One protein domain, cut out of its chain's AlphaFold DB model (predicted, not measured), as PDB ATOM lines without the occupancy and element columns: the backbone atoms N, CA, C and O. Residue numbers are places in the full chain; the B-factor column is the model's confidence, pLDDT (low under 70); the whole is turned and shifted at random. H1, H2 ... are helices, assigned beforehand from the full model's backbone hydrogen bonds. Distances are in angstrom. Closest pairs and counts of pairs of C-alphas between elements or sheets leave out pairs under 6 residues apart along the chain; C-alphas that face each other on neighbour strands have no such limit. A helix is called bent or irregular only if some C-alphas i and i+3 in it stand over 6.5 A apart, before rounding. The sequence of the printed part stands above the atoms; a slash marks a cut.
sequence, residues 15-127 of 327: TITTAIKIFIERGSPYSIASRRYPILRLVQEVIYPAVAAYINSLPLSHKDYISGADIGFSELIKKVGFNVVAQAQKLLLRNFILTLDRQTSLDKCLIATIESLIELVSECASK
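This is residues 15 to 127 of the 327 residues of an uncharacterized protein of Buttiauxella agrestis (UniProt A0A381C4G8). Four long helices run nearly along one axis in two layers: the hairpin of H5 and H6, with H1 beyond H6, makes one layer, and H2 behind them makes the other, with short H4 crossing H2. The loop of residues 27 to 38 lies at one end of the long axis, and the turn between H5 and H6 lies at the other, as does the small helix H3. The printed part has 113 residues with six named helices, H1 to H6 in chain order, and no named strand; the class is all helix. It is compact, with a radius of gyration of the C-alphas of 13.8 A, and elongated in outline, spanning 44 by 25 by 21 A.

The longest helix, H6, holds residues 105 to 126, is 31.8 A long and ends with C-alpha 126 at (299.314, 280.529, 257.148). H5 holds residues 82 to 99, 25.8 A. H2 holds residues 39 to 57, 26.1 A, and has a kink of 43 degrees near residue 47; it is irregular, but only just: C-alphas 45 and 48 are 6.6 A apart. H1 holds residues 15 to 26, 16.5 A, and begins with C-alpha 15 at (304.536, 260.108, 245.529). H4 holds residues 73 to 80, 10.9 A, and H3 residues 60 to 63, 5.4 A.

H6 and H5 form a hairpin and touch, opposite ways at a shallow tilt of 20 degrees; their closest C-alphas, those of Ala 86 and Ile 118, are 5.3 A apart. H6 is close to H1 but not clearly touching it, with the C-alphas of Ile 16 and Thr 113 closest at 7.2 A. H6 is also close to H2 but not clearly touching it, with the C-alphas of Ile 39 and Cys 124 closest at 7.2 A. H1 and H2 form a second hairpin and touch, opposite ways at a shallow tilt of 9 degrees, closest at the C-alphas of Ala 19 and Ile 47, 5.6 A. H1, H2 and H6 make an up and down bundle, each running against the one before it. H4 touches H2 at a steep tilt of 55 degrees, closest at the C-alphas of Gln 44 and Ser 74, 5.6 A. H3 is near H2, with the C-alphas of Ile 55 and Lys 63 at 5.9 A. Among the pairs that stay apart are H2 and H5. Every O i to N i+4 pair is within hydrogen-bond range in H1, H4, H5 and H6, and 12 of 15 are in H2; H3 is too short for such a pair.

The two C-alphas farthest apart, those of Arg 36 and Arg 102, are 45.2 A apart. The printed part has no cut. The link from H1 to H2 is long, with 12 residues. The mean pLDDT of the printed part is 87.4, and residues 32 to 35 and 126 to 127 are under 70.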
ATOM      1  N   THR A  15     305.129 260.521 244.249       96.00
ATOM      2  CA  THR A  15     304.536 260.108 245.529       96.00
ATOM      3  C   THR A  15     304.231 261.327 246.393       96.00
ATOM      4  O   THR A  15     303.126 261.441 246.934       96.00
ATOM      5  N   ILE A  16     305.143 262.303 246.419       96.75
ATOM      6  CA  ILE A  16     304.957 263.585 247.111       96.75
ATOM      7  C   ILE A  16     303.855 264.407 246.447       96.75
ATOM      8  O   ILE A  16     302.959 264.906 247.127       96.75
ATOM      9  N   THR A  17     303.859 264.492 245.117       95.00
ATOM     10  CA  THR A  17     302.814 265.168 244.338       95.00
ATOM     11  C   THR A  17     301.430 264.616 244.676       95.00
ATOM     12  O   THR A  17     300.489 265.376 244.915       95.00
ATOM     13  N   THR A  18     301.299 263.290 244.732       96.31
ATOM     14  CA  THR A  18     300.038 262.617 245.071       96.31
ATOM     15  C   THR A  18     299.623 262.913 246.509       96.31
ATOM     16  O   THR A  18     298.474 263.284 246.754       96.31
ATOM     17  N   ALA A  19     300.559 262.840 247.457       96.81
ATOM     18  CA  ALA A  19     300.298 263.155 248.856       96.81
ATOM     19  C   ALA A  19     299.844 264.612 249.053       96.81
ATOM     20  O   ALA A  19     298.873 264.860 249.767       96.81
ATOM     21  N   ILE A  20     300.478 265.580 248.378       94.06
ATOM     22  CA  ILE A  20     300.079 266.995 248.441       94.06
ATOM     23  C   ILE A  20     298.674 267.192 247.862       94.06
ATOM     24  O   ILE A  20     297.873 267.908 248.459       94.06
ATOM     25  N   LYS A  21     298.323 266.530 246.752       92.69
ATOM     26  CA  LYS A  21     296.960 266.602 246.189       92.69
ATOM     27  C   LYS A  21     295.907 266.089 247.174       92.69
ATOM     28  O   LYS A  21     294.956 266.809 247.473       92.69
ATOM     29  N   ILE A  22     296.135 264.916 247.772       93.12
ATOM     30  CA  ILE A  22     295.256 264.355 248.814       93.12
ATOM     31  C   ILE A  22     295.165 265.307 250.018       93.12
ATOM     32  O   ILE A  22     294.091 265.515 250.589       93.12
ATOM     33  N   PHE A  23     296.285 265.916 250.407       93.00
ATOM     34  CA  PHE A  23     296.335 266.888 251.493       93.00
ATOM     35  C   PHE A  23     295.517 268.149 251.182       93.00
ATOM     36  O   PHE A  23     294.821 268.654 252.064       93.00
ATOM     37  N   ILE A  24     295.546 268.644 249.940       87.19
ATOM     38  CA  ILE A  24     294.720 269.771 249.484       87.19
ATOM     39  C   ILE A  24     293.234 269.427 249.588       87.19
ATOM     40  O   ILE A  24     292.482 270.168 250.228       87.19
ATOM     41  N   GLU A  25     292.831 268.278 249.047       87.38
ATOM     42  CA  GLU A  25     291.440 267.809 249.045       87.38
ATOM     43  C   GLU A  25     290.886 267.637 250.465       87.38
ATOM     44  O   GLU A  25     289.827 268.167 250.813       87.38
ATOM     45  N   ARG A  26     291.636 266.947 251.331       87.31
ATOM     46  CA  ARG A  26     291.233 266.680 252.721       87.31
ATOM     47  C   ARG A  26     291.464 267.864 253.645       87.31
ATOM     48  O   ARG A  26     290.943 267.880 254.754       87.31
ATOM     49  N   GLY A  27     292.242 268.855 253.218       81.50
ATOM     50  CA  GLY A  27     292.748 269.922 254.071       81.50
ATOM     51  C   GLY A  27     291.685 270.904 254.542       81.50
ATOM     52  O   GLY A  27     291.893 271.566 255.551       81.50
ATOM     53  N   SER A  28     290.557 271.031 253.849       78.50
ATOM     54  CA  SER A  28     289.514 272.042 254.101       78.50
ATOM     55  C   SER A  28     289.149 272.300 255.591       78.50
ATOM     56  O   SER A  28     289.110 273.472 255.977       78.50
ATOM     57  N   PRO A  29     288.919 271.287 256.457       77.56
ATOM     58  CA  PRO A  29     288.608 271.489 257.878       77.56
ATOM     59  C   PRO A  29     289.835 271.661 258.795       77.56
ATOM     60  O   PRO A  29     289.670 272.058 259.951       77.56
ATOM     61  N   TYR A  30     291.045 271.373 258.310       81.00
ATOM     62  CA  TYR A  30     292.267 271.344 259.114       81.00
ATOM     63  C   TYR A  30     292.944 272.713 259.200       81.00
ATOM     64  O   TYR A  30     293.027 273.432 258.209       81.00
ATOM     65  N   SER A  31     293.477 273.069 260.368       73.75
ATOM     66  CA  SER A  31     294.304 274.277 260.551       73.75
ATOM     67  C   SER A  31     295.148 274.173 261.822       73.75
ATOM     68  O   SER A  31     294.916 273.271 262.626       73.75
ATOM     69  N   ILE A  32     296.089 275.099 262.021       66.06
ATOM     70  CA  ILE A  32     296.908 275.146 263.245       66.06
ATOM     71  C   ILE A  32     296.036 275.393 264.480       66.06
ATOM     72  O   ILE A  32     296.159 274.687 265.470       66.06
ATOM     73  N   ALA A  33     295.090 276.331 264.405       63.84
ATOM     74  CA  ALA A  33     294.266 276.712 265.556       63.84
ATOM     75  C   ALA A  33     293.011 275.832 265.766       63.84
ATOM     76  O   ALA A  33     292.161 276.153 266.594       63.84
ATOM     77  N   SER A  34     292.835 274.748 264.999       67.06
ATOM     78  CA  SER A  34     291.672 273.860 265.140       67.06
ATOM     79  C   SER A  34     291.967 272.734 266.125       67.06
ATOM     80  O   SER A  34     292.752 271.841 265.822       67.06
ATOM     81  N   ARG A  35     291.265 272.722 267.266       68.56
ATOM     82  CA  ARG A  35     291.354 271.625 268.252       68.56
ATOM     83  C   ARG A  35     290.822 270.294 267.706       68.56
ATOM     84  O   ARG A  35     291.382 269.244 267.984       68.56
ATOM     85  N   ARG A  36     289.741 270.330 266.913       71.12
ATOM     86  CA  ARG A  36     289.090 269.122 266.364       71.12
ATOM     87  C   ARG A  36     289.813 268.557 265.139       71.12
ATOM     88  O   ARG A  36     289.809 267.348 264.938       71.12
ATOM     89  N   TYR A  37     290.422 269.424 264.331       78.38
ATOM     90  CA  TYR A  37     291.142 269.047 263.112       78.38
ATOM     91  C   TYR A  37     292.530 269.717 263.075       78.38
ATOM     92  O   TYR A  37     292.740 270.643 262.283       78.38
ATOM     93  N   PRO A  38     293.481 269.294 263.932       82.06
ATOM     94  CA  PRO A  38     294.823 269.868 263.947       82.06
ATOM     95  C   PRO A  38     295.545 269.553 262.639       82.06
ATOM     96  O   PRO A  38     295.643 268.389 262.254       82.06
ATOM     97  N   ILE A  39     296.075 270.562 261.943       85.19
ATOM     98  CA  ILE A  39     296.735 270.347 260.642       85.19
ATOM     99  C   ILE A  39     297.934 269.401 260.715       85.19
ATOM    100  O   ILE A  39     298.167 268.645 259.776       85.19
ATOM    101  N   LEU A  40     298.632 269.375 261.853       86.56
ATOM    102  CA  LEU A  40     299.734 268.449 262.096       86.56
ATOM    103  C   LEU A  40     299.295 266.984 261.963       86.56
ATOM    104  O   LEU A  40     300.043 266.171 261.429       86.56
ATOM    105  N   ARG A  41     298.059 266.659 262.361       86.75
ATOM    106  CA  ARG A  41     297.497 265.315 262.198       86.75
ATOM    107  C   ARG A  41     297.384 264.937 260.723       86.75
ATOM    108  O   ARG A  41     297.776 263.842 260.346       86.75
ATOM    109  N   LEU A  42     296.907 265.852 259.875       90.88
ATOM    110  CA  LEU A  42     296.809 265.595 258.437       90.88
ATOM    111  C   LEU A  42     298.193 265.463 257.785       90.88
ATOM    112  O   LEU A  42     298.374 264.639 256.894       90.88
ATOM    113  N   VAL A  43     299.181 266.238 258.249       91.69
ATOM    114  CA  VAL A  43     300.579 266.097 257.810       91.69
ATOM    115  C   VAL A  43     301.109 264.712 258.172       91.69
ATOM    116  O   VAL A  43     301.682 264.042 257.320       91.69
ATOM    117  N   GLN A  44     300.883 264.259 259.404       91.81
ATOM    118  CA  GLN A  44     301.326 262.947 259.869       91.81
ATOM    119  C   GLN A  44     300.640 261.792 259.121       91.81
ATOM    120  O   GLN A  44     301.288 260.795 258.819       91.81
ATOM    121  N   GLU A  45     299.351 261.923 258.803       92.44
ATOM    122  CA  GLU A  45     298.574 260.878 258.122       92.44
ATOM    123  C   GLU A  45     298.864 260.794 256.615       92.44
ATOM    124  O   GLU A  45     298.867 259.700 256.058       92.44
ATOM    125  N   VAL A  46     299.073 261.932 255.940       94.88
ATOM    126  CA  VAL A  46     299.121 261.988 254.466       94.88
ATOM    127  C   VAL A  46     300.518 262.292 253.933       94.88
ATOM    128  O   VAL A  46     300.965 261.658 252.983       94.88
ATOM    129  N   ILE A  47     301.213 263.264 254.522       95.44
ATOM    130  CA  ILE A  47     302.470 263.788 253.971       95.44
ATOM    131  C   ILE A  47     303.669 263.001 254.487       95.44
ATOM    132  O   ILE A  47     304.528 262.603 253.704       95.44
ATOM    133  N   TYR A  48     303.733 262.768 255.797       92.94
ATOM    134  CA  TYR A  48     304.877 262.120 256.432       92.94
ATOM    135  C   TYR A  48     305.228 260.756 255.813       92.94
ATOM    136  O   TYR A  48     306.407 260.563 255.515       92.94
ATOM    137  N   PRO A  49     304.274 259.844 255.531       95.00
ATOM    138  CA  PRO A  49     304.606 258.557 254.924       95.00
ATOM    139  C   PRO A  49     305.252 258.705 253.541       95.00
ATOM    140  O   PRO A  49     306.215 258.007 253.237       95.00
ATOM    141  N   ALA A  50     304.762 259.647 252.727       96.19
ATOM    142  CA  ALA A  50     305.315 259.911 251.401       96.19
ATOM    143  C   ALA A  50     306.722 260.522 251.491       96.19
ATOM    144  O   ALA A  50     307.628 260.078 250.794       96.19
ATOM    145  N   VAL A  51     306.937 261.475 252.406       95.25
ATOM    146  CA  VAL A  51     308.264 262.067 252.653       95.25
ATOM    147  C   VAL A  51     309.255 261.018 253.153       95.25
ATOM    148  O   VAL A  51     310.377 260.961 252.660       95.25
ATOM    149  N   ALA A  52     308.850 260.149 254.080       94.00
ATOM    150  CA  ALA A  52     309.705 259.076 254.581       94.00
ATOM    151  C   ALA A  52     310.081 258.079 253.473       94.00
ATOM    152  O   ALA A  52     311.249 257.717 253.337       94.00
ATOM    153  N   ALA A  53     309.115 257.668 252.645       94.19
ATOM    154  CA  ALA A  53     309.370 256.798 251.499       94.19
ATOM    155  C   ALA A  53     310.330 257.454 250.493       94.19
ATOM    156  O   ALA A  53     311.294 256.821 250.060       94.19
ATOM    157  N   TYR A  54     310.115 258.736 250.190       95.62
ATOM    158  CA  TYR A  54     310.976 259.502 249.297       95.62
ATOM    159  C   TYR A  54     312.412 259.595 249.826       95.62
ATOM    160  O   TYR A  54     313.342 259.201 249.125       95.62
ATOM    161  N   ILE A  55     312.606 260.001 251.086       93.81
ATOM    162  CA  ILE A  55     313.932 260.068 251.729       93.81
ATOM    163  C   ILE A  55     314.632 258.707 251.685       93.81
ATOM    164  O   ILE A  55     315.827 258.628 251.405       93.81
ATOM    165  N   ASN A  56     313.900 257.616 251.913       92.62
ATOM    166  CA  ASN A  56     314.467 256.272 251.864       92.62
ATOM    167  C   ASN A  56     314.912 255.848 250.459       92.62
ATOM    168  O   ASN A  56     315.870 255.086 250.353       92.62
ATOM    169  N   SER A  57     314.276 256.373 249.409       93.69
ATOM    170  CA  SER A  57     314.642 256.103 248.013       93.69
ATOM    171  C   SER A  57     315.893 256.854 247.533       93.69
ATOM    172  O   SER A  57     316.483 256.477 246.521       93.69
ATOM    173  N   LEU A  58     316.317 257.902 248.247       93.94
ATOM    174  CA  LEU A  58     317.441 258.745 247.842       93.94
ATOM    175  C   LEU A  58     318.808 258.125 248.184       93.94
ATOM    176  O   LEU A  58     318.941 257.414 249.187       93.94
ATOM    177  N   PRO A  59     319.867 258.454 247.422       92.56
ATOM    178  CA  PRO A  59     321.244 258.206 247.840       92.56
ATOM    179  C   PRO A  59     321.567 258.940 249.145       92.56
ATOM    180  O   PRO A  59     321.067 260.041 249.377       92.56
ATOM    181  N   LEU A  60     322.459 258.374 249.964       86.94
ATOM    182  CA  LEU A  60     322.890 258.988 251.229       86.94
ATOM    183  C   LEU A  60     323.363 260.438 251.048       86.94
ATOM    184  O   LEU A  60     322.983 261.294 251.833       86.94
ATOM    185  N   SER A  61     324.085 260.732 249.961       89.44
ATOM    186  CA  SER A  61     324.571 262.082 249.638       89.44
ATOM    187  C   SER A  61     323.474 263.138 249.483       89.44
ATOM    188  O   SER A  61     323.771 264.324 249.563       89.44
ATOM    189  N   HIS A  62     322.226 262.736 249.231       92.38
ATOM    190  CA  HIS A  62     321.106 263.641 248.963       92.38
ATOM    191  C   HIS A  62     320.153 263.779 250.157       92.38
ATOM    192  O   HIS A  62     319.457 264.789 250.260       92.38
ATOM    193  N   LYS A  63     320.126 262.797 251.070       90.88
ATOM    194  CA  LYS A  63     319.189 262.762 252.210       90.88
ATOM    195  C   LYS A  63     319.381 263.933 253.168       90.88
ATOM    196  O   LYS A  63     318.393 264.512 253.614       90.88
ATOM    197  N   ASP A  64     320.630 264.320 253.408       88.06
ATOM    198  CA  ASP A  64     321.009 265.363 254.374       88.06
ATOM    199  C   ASP A  64     320.459 266.754 254.017       88.06
ATOM    200  O   ASP A  64     320.426 267.662 254.847       88.06
ATOM    201  N   TYR A  65     319.983 266.930 252.782       92.50
ATOM    202  CA  TYR A  65     319.389 268.178 252.313       92.50
ATOM    203  C   TYR A  65     317.871 268.252 252.525       92.50
ATOM    204  O   TYR A  65     317.243 269.244 252.146       92.50
ATOM    205  N   ILE A  66     317.265 267.246 253.162       91.69
ATOM    206  CA  ILE A  66     315.852 267.248 253.549       91.69
ATOM    207  C   ILE A  66     315.736 267.414 255.066       91.69
ATOM    208  O   ILE A  66     316.242 266.626 255.864       91.69
ATOM    209  N   SER A  67     315.021 268.456 255.482       86.69
ATOM    210  CA  SER A  67     314.770 268.772 256.885       86.69
ATOM    211  C   SER A  67     313.989 267.645 257.547       86.69
ATOM    212  O   SER A  67     312.873 267.319 257.144       86.69
ATOM    213  N   GLY A  68     314.561 267.082 258.610       83.56
ATOM    214  CA  GLY A  68     313.941 265.987 259.349       83.56
ATOM    215  C   GLY A  68     314.209 264.610 258.748       83.56
ATOM    216  O   GLY A  68     313.441 263.698 259.035       83.56
ATOM    217  N   ALA A  69     315.276 264.445 257.955       84.81
ATOM    218  CA  ALA A  69     315.723 263.135 257.480       84.81
ATOM    219  C   ALA A  69     315.941 262.123 258.622       84.81
ATOM    220  O   ALA A  69     315.456 261.000 258.520       84.81
ATOM    221  N   ASP A  70     316.554 262.542 259.735       81.06
ATOM    222  CA  ASP A  70     316.865 261.635 260.854       81.06
ATOM    223  C   ASP A  70     315.736 261.490 261.882       81.06
ATOM    224  O   ASP A  70     315.539 260.429 262.468       81.06
ATOM    225  N   ILE A  71     314.996 262.571 262.137       83.81
ATOM    226  CA  ILE A  71     313.986 262.623 263.210       83.81
ATOM    227  C   ILE A  71     312.547 262.500 262.704       83.81
ATOM    228  O   ILE A  71     311.626 262.373 263.506       83.81
ATOM    229  N   GLY A  72     312.346 262.537 261.386       86.81
ATOM    230  CA  GLY A  72     311.046 262.494 260.731       86.81
ATOM    231  C   GLY A  72     310.419 263.876 260.519       86.81
ATOM    232  O   GLY A  72     310.394 264.730 261.405       86.81
ATOM    233  N   PHE A  73     309.844 264.080 259.331       87.12
ATOM    234  CA  PHE A  73     309.280 265.363 258.898       87.12
ATOM    235  C   PHE A  73     308.170 265.894 259.825       87.12
ATOM    236  O   PHE A  73     308.182 267.065 260.203       87.12
ATOM    237  N   SER A  74     307.226 265.043 260.250       86.94
ATOM    238  CA  SER A  74     306.142 265.460 261.153       86.94
ATOM    239  C   SER A  74     306.631 265.758 262.569       86.94
ATOM    240  O   SER A  74     306.138 266.691 263.199       86.94
ATOM    241  N   GLU A  75     307.598 264.988 263.069       86.19
ATOM    242  CA  GLU A  75     308.148 265.170 264.415       86.19
ATOM    243  C   GLU A  75     309.002 266.439 264.495       86.19
ATOM    244  O   GLU A  75     308.908 267.189 265.465       86.19
ATOM    245  N   LEU A  76     309.763 266.751 263.440       87.50
ATOM    246  CA  LEU A  76     310.458 268.031 263.336       87.50
ATOM    247  C   LEU A  76     309.460 269.200 263.379       87.50
ATOM    248  O   LEU A  76     309.623 270.107 264.194       87.50
ATOM    249  N   ILE A  77     308.398 269.165 262.563       85.88
ATOM    250  CA  ILE A  77     307.364 270.216 262.560       85.88
ATOM    251  C   ILE A  77     306.727 270.364 263.944       85.88
ATOM    252  O   ILE A  77     306.493 271.487 264.386       85.88
ATOM    253  N   LYS A  78     306.465 269.257 264.642       84.62
ATOM    254  CA  LYS A  78     305.916 269.277 266.002       84.62
ATOM    255  C   LYS A  78     306.837 269.999 266.991       84.62
ATOM    256  O   LYS A  78     306.341 270.726 267.842       84.62
ATOM    257  N   LYS A  79     308.155 269.804 266.879       81.19
ATOM    258  CA  LYS A  79     309.146 270.377 267.805       81.19
ATOM    259  C   LYS A  79     309.440 271.852 267.560       81.19
ATOM    260  O   LYS A  79     309.614 272.587 268.524       81.19
ATOM    261  N   VAL A  80     309.544 272.276 266.298       79.12
ATOM    262  CA  VAL A  80     310.028 273.633 265.961       79.12
ATOM    263  C   VAL A  80     309.020 274.491 265.195       79.12
ATOM    264  O   VAL A  80     309.241 275.682 264.999       79.12
ATOM    265  N   GLY A  81     307.895 273.916 264.769       80.25
ATOM    266  CA  GLY A  81     306.844 274.614 264.034       80.25
ATOM    267  C   GLY A  81     307.112 274.772 262.532       80.25
ATOM    268  O   GLY A  81     308.240 274.714 262.043       80.25
ATOM    269  N   PHE A  82     306.038 275.009 261.771       82.50
ATOM    270  CA  PHE A  82     306.064 275.064 260.301       82.50
ATOM    271  C   PHE A  82     306.998 276.140 259.723       82.50
ATOM    272  O   PHE A  82     307.704 275.875 258.753       82.50
ATOM    273  N   ASN A  83     307.028 277.342 260.314       77.50
ATOM    274  CA  ASN A  83     307.856 278.451 259.817       77.50
ATOM    275  C   ASN A  83     309.353 278.138 259.912       77.50
ATOM    276  O   ASN A  83     310.099 278.415 258.973       77.50
ATOM    277  N   VAL A  84     309.779 277.538 261.026       79.88
ATOM    278  CA  VAL A  84     311.183 277.169 261.242       79.88
ATOM    279  C   VAL A  84     311.589 276.063 260.273       79.88
ATOM    280  O   VAL A  84     312.640 276.164 259.646       79.88
ATOM    281  N   VAL A  85     310.728 275.062 260.057       87.25
ATOM    282  CA  VAL A  85     310.977 274.006 259.059       87.25
ATOM    283  C   VAL A  85     311.085 274.576 257.646       87.25
ATOM    284  O   VAL A  85     312.003 274.214 256.914       87.25
ATOM    285  N   ALA A  86     310.213 275.515 257.264       85.44
ATOM    286  CA  ALA A  86     310.281 276.165 255.955       85.44
ATOM    287  C   ALA A  86     311.615 276.905 255.742       85.44
ATOM    288  O   ALA A  86     312.185 276.865 254.652       85.44
ATOM    289  N   GLN A  87     312.116 277.584 256.777       82.38
ATOM    290  CA  GLN A  87     313.398 278.290 256.732       82.38
ATOM    291  C   GLN A  87     314.585 277.322 256.678       82.38
ATOM    292  O   GLN A  87     315.455 277.482 255.821       82.38
ATOM    293  N   ALA A  88     314.597 276.297 257.532       86.88
ATOM    294  CA  ALA A  88     315.637 275.271 257.542       86.88
ATOM    295  C   ALA A  88     315.737 274.569 256.179       86.88
ATOM    296  O   ALA A  88     316.823 274.460 255.609       86.88
ATOM    297  N   GLN A  89     314.596 274.200 255.595       92.25
ATOM    298  CA  GLN A  89     314.550 273.527 254.304       92.25
ATOM    299  C   GLN A  89     315.081 274.402 253.158       92.25
ATOM    300  O   GLN A  89     315.775 273.896 252.276       92.25
ATOM    301  N   LYS A  90     314.819 275.718 253.180       88.38
ATOM    302  CA  LYS A  90     315.390 276.672 252.211       88.38
ATOM    303  C   LYS A  90     316.912 276.765 252.317       88.38
ATOM    304  O   LYS A  90     317.590 276.843 251.294       88.38
ATOM    305  N   LEU A  91     317.451 276.758 253.538       87.56
ATOM    306  CA  LEU A  91     318.899 276.786 253.768       87.56
ATOM    307  C   LEU A  91     319.571 275.504 253.267       87.56
ATOM    308  O   LEU A  91     320.593 275.585 252.588       87.56
ATOM    309  N   LEU A  92     318.970 274.342 253.537       92.19
ATOM    310  CA  LEU A  92     319.465 273.061 253.035       92.19
ATOM    311  C   LEU A  92     319.417 272.993 251.505       92.19
ATOM    312  O   LEU A  92     320.419 272.640 250.890       92.19
ATOM    313  N   LEU A  93     318.314 273.415 250.878       91.31
ATOM    314  CA  LEU A  93     318.210 273.467 249.415       91.31
ATOM    315  C   LEU A  93     319.301 274.349 248.800       91.31
ATOM    316  O   LEU A  93     319.938 273.974 247.821       91.31
ATOM    317  N   ARG A  94     319.547 275.520 249.396       85.81
ATOM    318  CA  ARG A  94     320.626 276.407 248.952       85.81
ATOM    319  C   ARG A  94     321.983 275.719 249.054       85.81
ATOM    320  O   ARG A  94     322.781 275.841 248.131       85.81
ATOM    321  N   ASN A  95     322.248 275.032 250.165       88.69
ATOM    322  CA  ASN A  95     323.501 274.312 250.347       88.69
ATOM    323  C   ASN A  95     323.665 273.234 249.265       88.69
ATOM    324  O   ASN A  95     324.693 273.212 248.604       88.69
ATOM    325  N   PHE A  96     322.619 272.446 248.997       91.81
ATOM    326  CA  PHE A  96     322.609 271.437 247.932       91.81
ATOM    327  C   PHE A  96     322.981 272.023 246.564       91.81
ATOM    328  O   PHE A  96     323.867 271.499 245.890       91.81
ATOM    329  N   ILE A  97     322.346 273.137 246.183       87.06
ATOM    330  CA  ILE A  97     322.596 273.819 244.903       87.06
ATOM    331  C   ILE A  97     324.052 274.292 244.791       87.06
ATOM    332  O   ILE A  97     324.632 274.277 243.709       87.06
ATOM    333  N   LEU A  98     324.657 274.718 245.900       84.94
ATOM    334  CA  LEU A  98     326.027 275.231 245.905       84.94
ATOM    335  C   LEU A  98     327.094 274.132 245.934       84.94
ATOM    336  O   LEU A  98     328.209 274.377 245.478       84.94
ATOM    337  N   THR A  99     326.793 272.962 246.495       87.44
ATOM    338  CA  THR A  99     327.814 271.945 246.794       87.44
ATOM    339  C   THR A  99     327.696 270.677 245.962       87.44
ATOM    340  O   THR A  99     328.722 270.065 245.660       87.44
ATOM    341  N   LEU A 100     326.479 270.251 245.613       90.81
ATOM    342  CA  LEU A 100     326.229 268.907 245.087       90.81
ATOM    343  C   LEU A 100     325.430 268.883 243.783       90.81
ATOM    344  O   LEU A 100     325.562 267.915 243.037       90.81
ATOM    345  N   ASP A 101     324.635 269.913 243.494       90.25
ATOM    346  CA  ASP A 101     323.795 269.970 242.298       90.25
ATOM    347  C   ASP A 101     324.616 269.852 241.002       90.25
ATOM    348  O   ASP A 101     325.440 270.705 240.664       90.25
ATOM    349  N   ARG A 102     324.365 268.769 240.260       91.25
ATOM    350  CA  ARG A 102     324.976 268.476 238.955       91.25
ATOM    351  C   ARG A 102     323.965 268.577 237.819       91.25
ATOM    352  O   ARG A 102     324.261 268.153 236.701       91.25
ATOM    353  N   GLN A 103     322.773 269.114 238.085       89.81
ATOM    354  CA  GLN A 103     321.688 269.278 237.117       89.81
ATOM    355  C   GLN A 103     321.205 267.954 236.496       89.81
ATOM    356  O   GLN A 103     320.629 267.940 235.398       89.81
ATOM    357  N   THR A 104     321.408 266.838 237.204       93.44
ATOM    358  CA  THR A 104     320.896 265.522 236.802       93.44
ATOM    359  C   THR A 104     319.373 265.457 236.942       93.44
ATOM    360  O   THR A 104     318.744 266.328 237.547       93.44
ATOM    361  N   SER A 105     318.742 264.420 236.385       93.06
ATOM    362  CA  SER A 105     317.301 264.192 236.568       93.06
ATOM    363  C   SER A 105     316.928 264.013 238.043       93.06
ATOM    364  O   SER A 105     315.902 264.532 238.475       93.06
ATOM    365  N   LEU A 106     317.782 263.333 238.817       94.12
ATOM    366  CA  LEU A 106     317.618 263.168 240.259       94.12
ATOM    367  C   LEU A 106     317.693 264.515 240.986       94.12
ATOM    368  O   LEU A 106     316.809 264.812 241.784       94.12
ATOM    369  N   ASP A 107     318.700 265.339 240.684       91.56
ATOM    370  CA  ASP A 107     318.895 266.632 241.355       91.56
ATOM    371  C   ASP A 107     317.733 267.588 241.062       91.56
ATOM    372  O   ASP A 107     317.195 268.216 241.969       91.56
ATOM    373  N   LYS A 108     317.275 267.636 239.805       91.12
ATOM    374  CA  LYS A 108     316.105 268.432 239.403       91.12
ATOM    375  C   LYS A 108     314.829 267.967 240.105       91.12
ATOM    376  O   LYS A 108     314.065 268.802 240.585       91.12
ATOM    377  N   CYS A 109     314.624 266.650 240.204       95.00
ATOM    378  CA  CYS A 109     313.504 266.073 240.948       95.00
ATOM    379  C   CYS A 109     313.575 266.432 242.439       95.00
ATOM    380  O   CYS A 109     312.574 266.846 243.025       95.00
ATOM    381  N   LEU A 110     314.762 266.345 243.049       94.69
ATOM    382  CA  LEU A 110     314.978 266.719 244.445       94.69
ATOM    383  C   LEU A 110     314.676 268.195 244.698       94.69
ATOM    384  O   LEU A 110     313.940 268.504 245.633       94.69
ATOM    385  N   ILE A 111     315.185 269.092 243.850       90.56
ATOM    386  CA  ILE A 111     314.932 270.533 243.949       90.56
ATOM    387  C   ILE A 111     313.425 270.807 243.889       90.56
ATOM    388  O   ILE A 111     312.878 271.372 244.835       90.56
ATOM    389  N   ALA A 112     312.734 270.320 242.854       88.19
ATOM    390  CA  ALA A 112     311.293 270.529 242.697       88.19
ATOM    391  C   ALA A 112     310.477 269.925 243.857       88.19
ATOM    392  O   ALA A 112     309.472 270.494 244.303       88.19
ATOM    393  N   THR A 113     310.916 268.781 244.387       95.12
ATOM    394  CA  THR A 113     310.283 268.135 245.544       95.12
ATOM    395  C   THR A 113     310.438 268.977 246.804       95.12
ATOM    396  O   THR A 113     309.456 269.243 247.500       95.12
ATOM    397  N   ILE A 114     311.649 269.460 247.077       94.06
ATOM    398  CA  ILE A 114     311.931 270.322 248.222       94.06
ATOM    399  C   ILE A 114     311.164 271.648 248.116       94.06
ATOM    400  O   ILE A 114     310.558 272.077 249.098       94.06
ATOM    401  N   GLU A 115     311.141 272.280 246.942       89.50
ATOM    402  CA  GLU A 115     310.385 273.516 246.714       89.50
ATOM    403  C   GLU A 115     308.882 273.308 246.951       89.50
ATOM    404  O   GLU A 115     308.243 274.110 247.633       89.50
ATOM    405  N   SER A 116     308.322 272.178 246.505       90.81
ATOM    406  CA  SER A 116     306.919 271.818 246.765       90.81
ATOM    407  C   SER A 116     306.629 271.601 248.256       90.81
ATOM    408  O   SER A 116     305.578 272.009 248.759       90.81
ATOM    409  N   LEU A 117     307.560 270.988 248.995       93.88
ATOM    410  CA  LEU A 117     307.434 270.810 250.444       93.88
ATOM    411  C   LEU A 117     307.536 272.143 251.197       93.88
ATOM    412  O   LEU A 117     306.809 272.335 252.171       93.88
ATOM    413  N   ILE A 118     308.378 273.075 250.737       87.25
ATOM    414  CA  ILE A 118     308.468 274.441 251.276       87.25
ATOM    415  C   ILE A 118     307.133 275.178 251.110       87.25
ATOM    416  O   ILE A 118     306.664 275.803 252.070       87.25
ATOM    417  N   GLU A 119     306.513 275.099 249.929       85.69
ATOM    418  CA  GLU A 119     305.188 275.680 249.675       85.69
ATOM    419  C   GLU A 119     304.137 275.072 250.614       85.69
ATOM    420  O   GLU A 119     303.400 275.799 251.285       85.69
ATOM    421  N   LEU A 120     304.131 273.741 250.763       91.44
ATOM    422  CA  LEU A 120     303.234 273.027 251.677       91.44
ATOM    423  C   LEU A 120     303.348 273.539 253.120       91.44
ATOM    424  O   LEU A 120     302.330 273.875 253.732       91.44
ATOM    425  N   VAL A 121     304.557 273.585 253.690       88.00
ATOM    426  CA  VAL A 121     304.719 274.000 255.096       88.00
ATOM    427  C   VAL A 121     304.421 275.486 255.294       88.00
ATOM    428  O   VAL A 121     303.849 275.855 256.321       88.00
ATOM    429  N   SER A 122     304.716 276.329 254.301       80.88
ATOM    430  CA  SER A 122     304.418 277.770 254.337       80.88
ATOM    431  C   SER A 122     302.907 278.041 254.311       80.88
ATOM    432  O   SER A 122     302.398 278.874 255.072       80.88
ATOM    433  N   GLU A 123     302.161 277.289 253.500       81.75
ATOM    434  CA  GLU A 123     300.696 277.352 253.464       81.75
ATOM    435  C   GLU A 123     300.071 276.803 254.753       81.75
ATOM    436  O   GLU A 123     299.136 277.397 255.295       81.75
ATOM    437  N   CYS A 124     300.624 275.720 255.314       81.75
ATOM    438  CA  CYS A 124     300.184 275.195 256.609       81.75
ATOM    439  C   CYS A 124     300.343 276.232 257.729       81.75
ATOM    440  O   CYS A 124     299.404 276.424 258.506       81.75
ATOM    441  N   ALA A 125     301.483 276.934 257.774       74.00
ATOM    442  CA  ALA A 125     301.752 278.015 258.726       74.00
ATOM    443  C   ALA A 125     300.726 279.155 258.636       74.00
ATOM    444  O   ALA A 125     300.364 279.772 259.639       74.00
ATOM    445  N   SER A 126     300.228 279.420 257.430       67.00
ATOM    446  CA  SER A 126     299.314 280.529 257.148       67.00
ATOM    447  C   SER A 126     297.836 280.173 257.367       67.00
ATOM    448  O   SER A 126     296.974 281.060 257.384       67.00
ATOM    449  N   LYS A 127     297.511 278.886 257.548       69.44
ATOM    450  CA  LYS A 127     296.132 278.389 257.536       69.44
ATOM    451  C   LYS A 127     295.403 278.549 258.867       69.44
ATOM    452  O   LYS A 127     295.881 278.150 259.929       69.44
TER     453      LYS A 127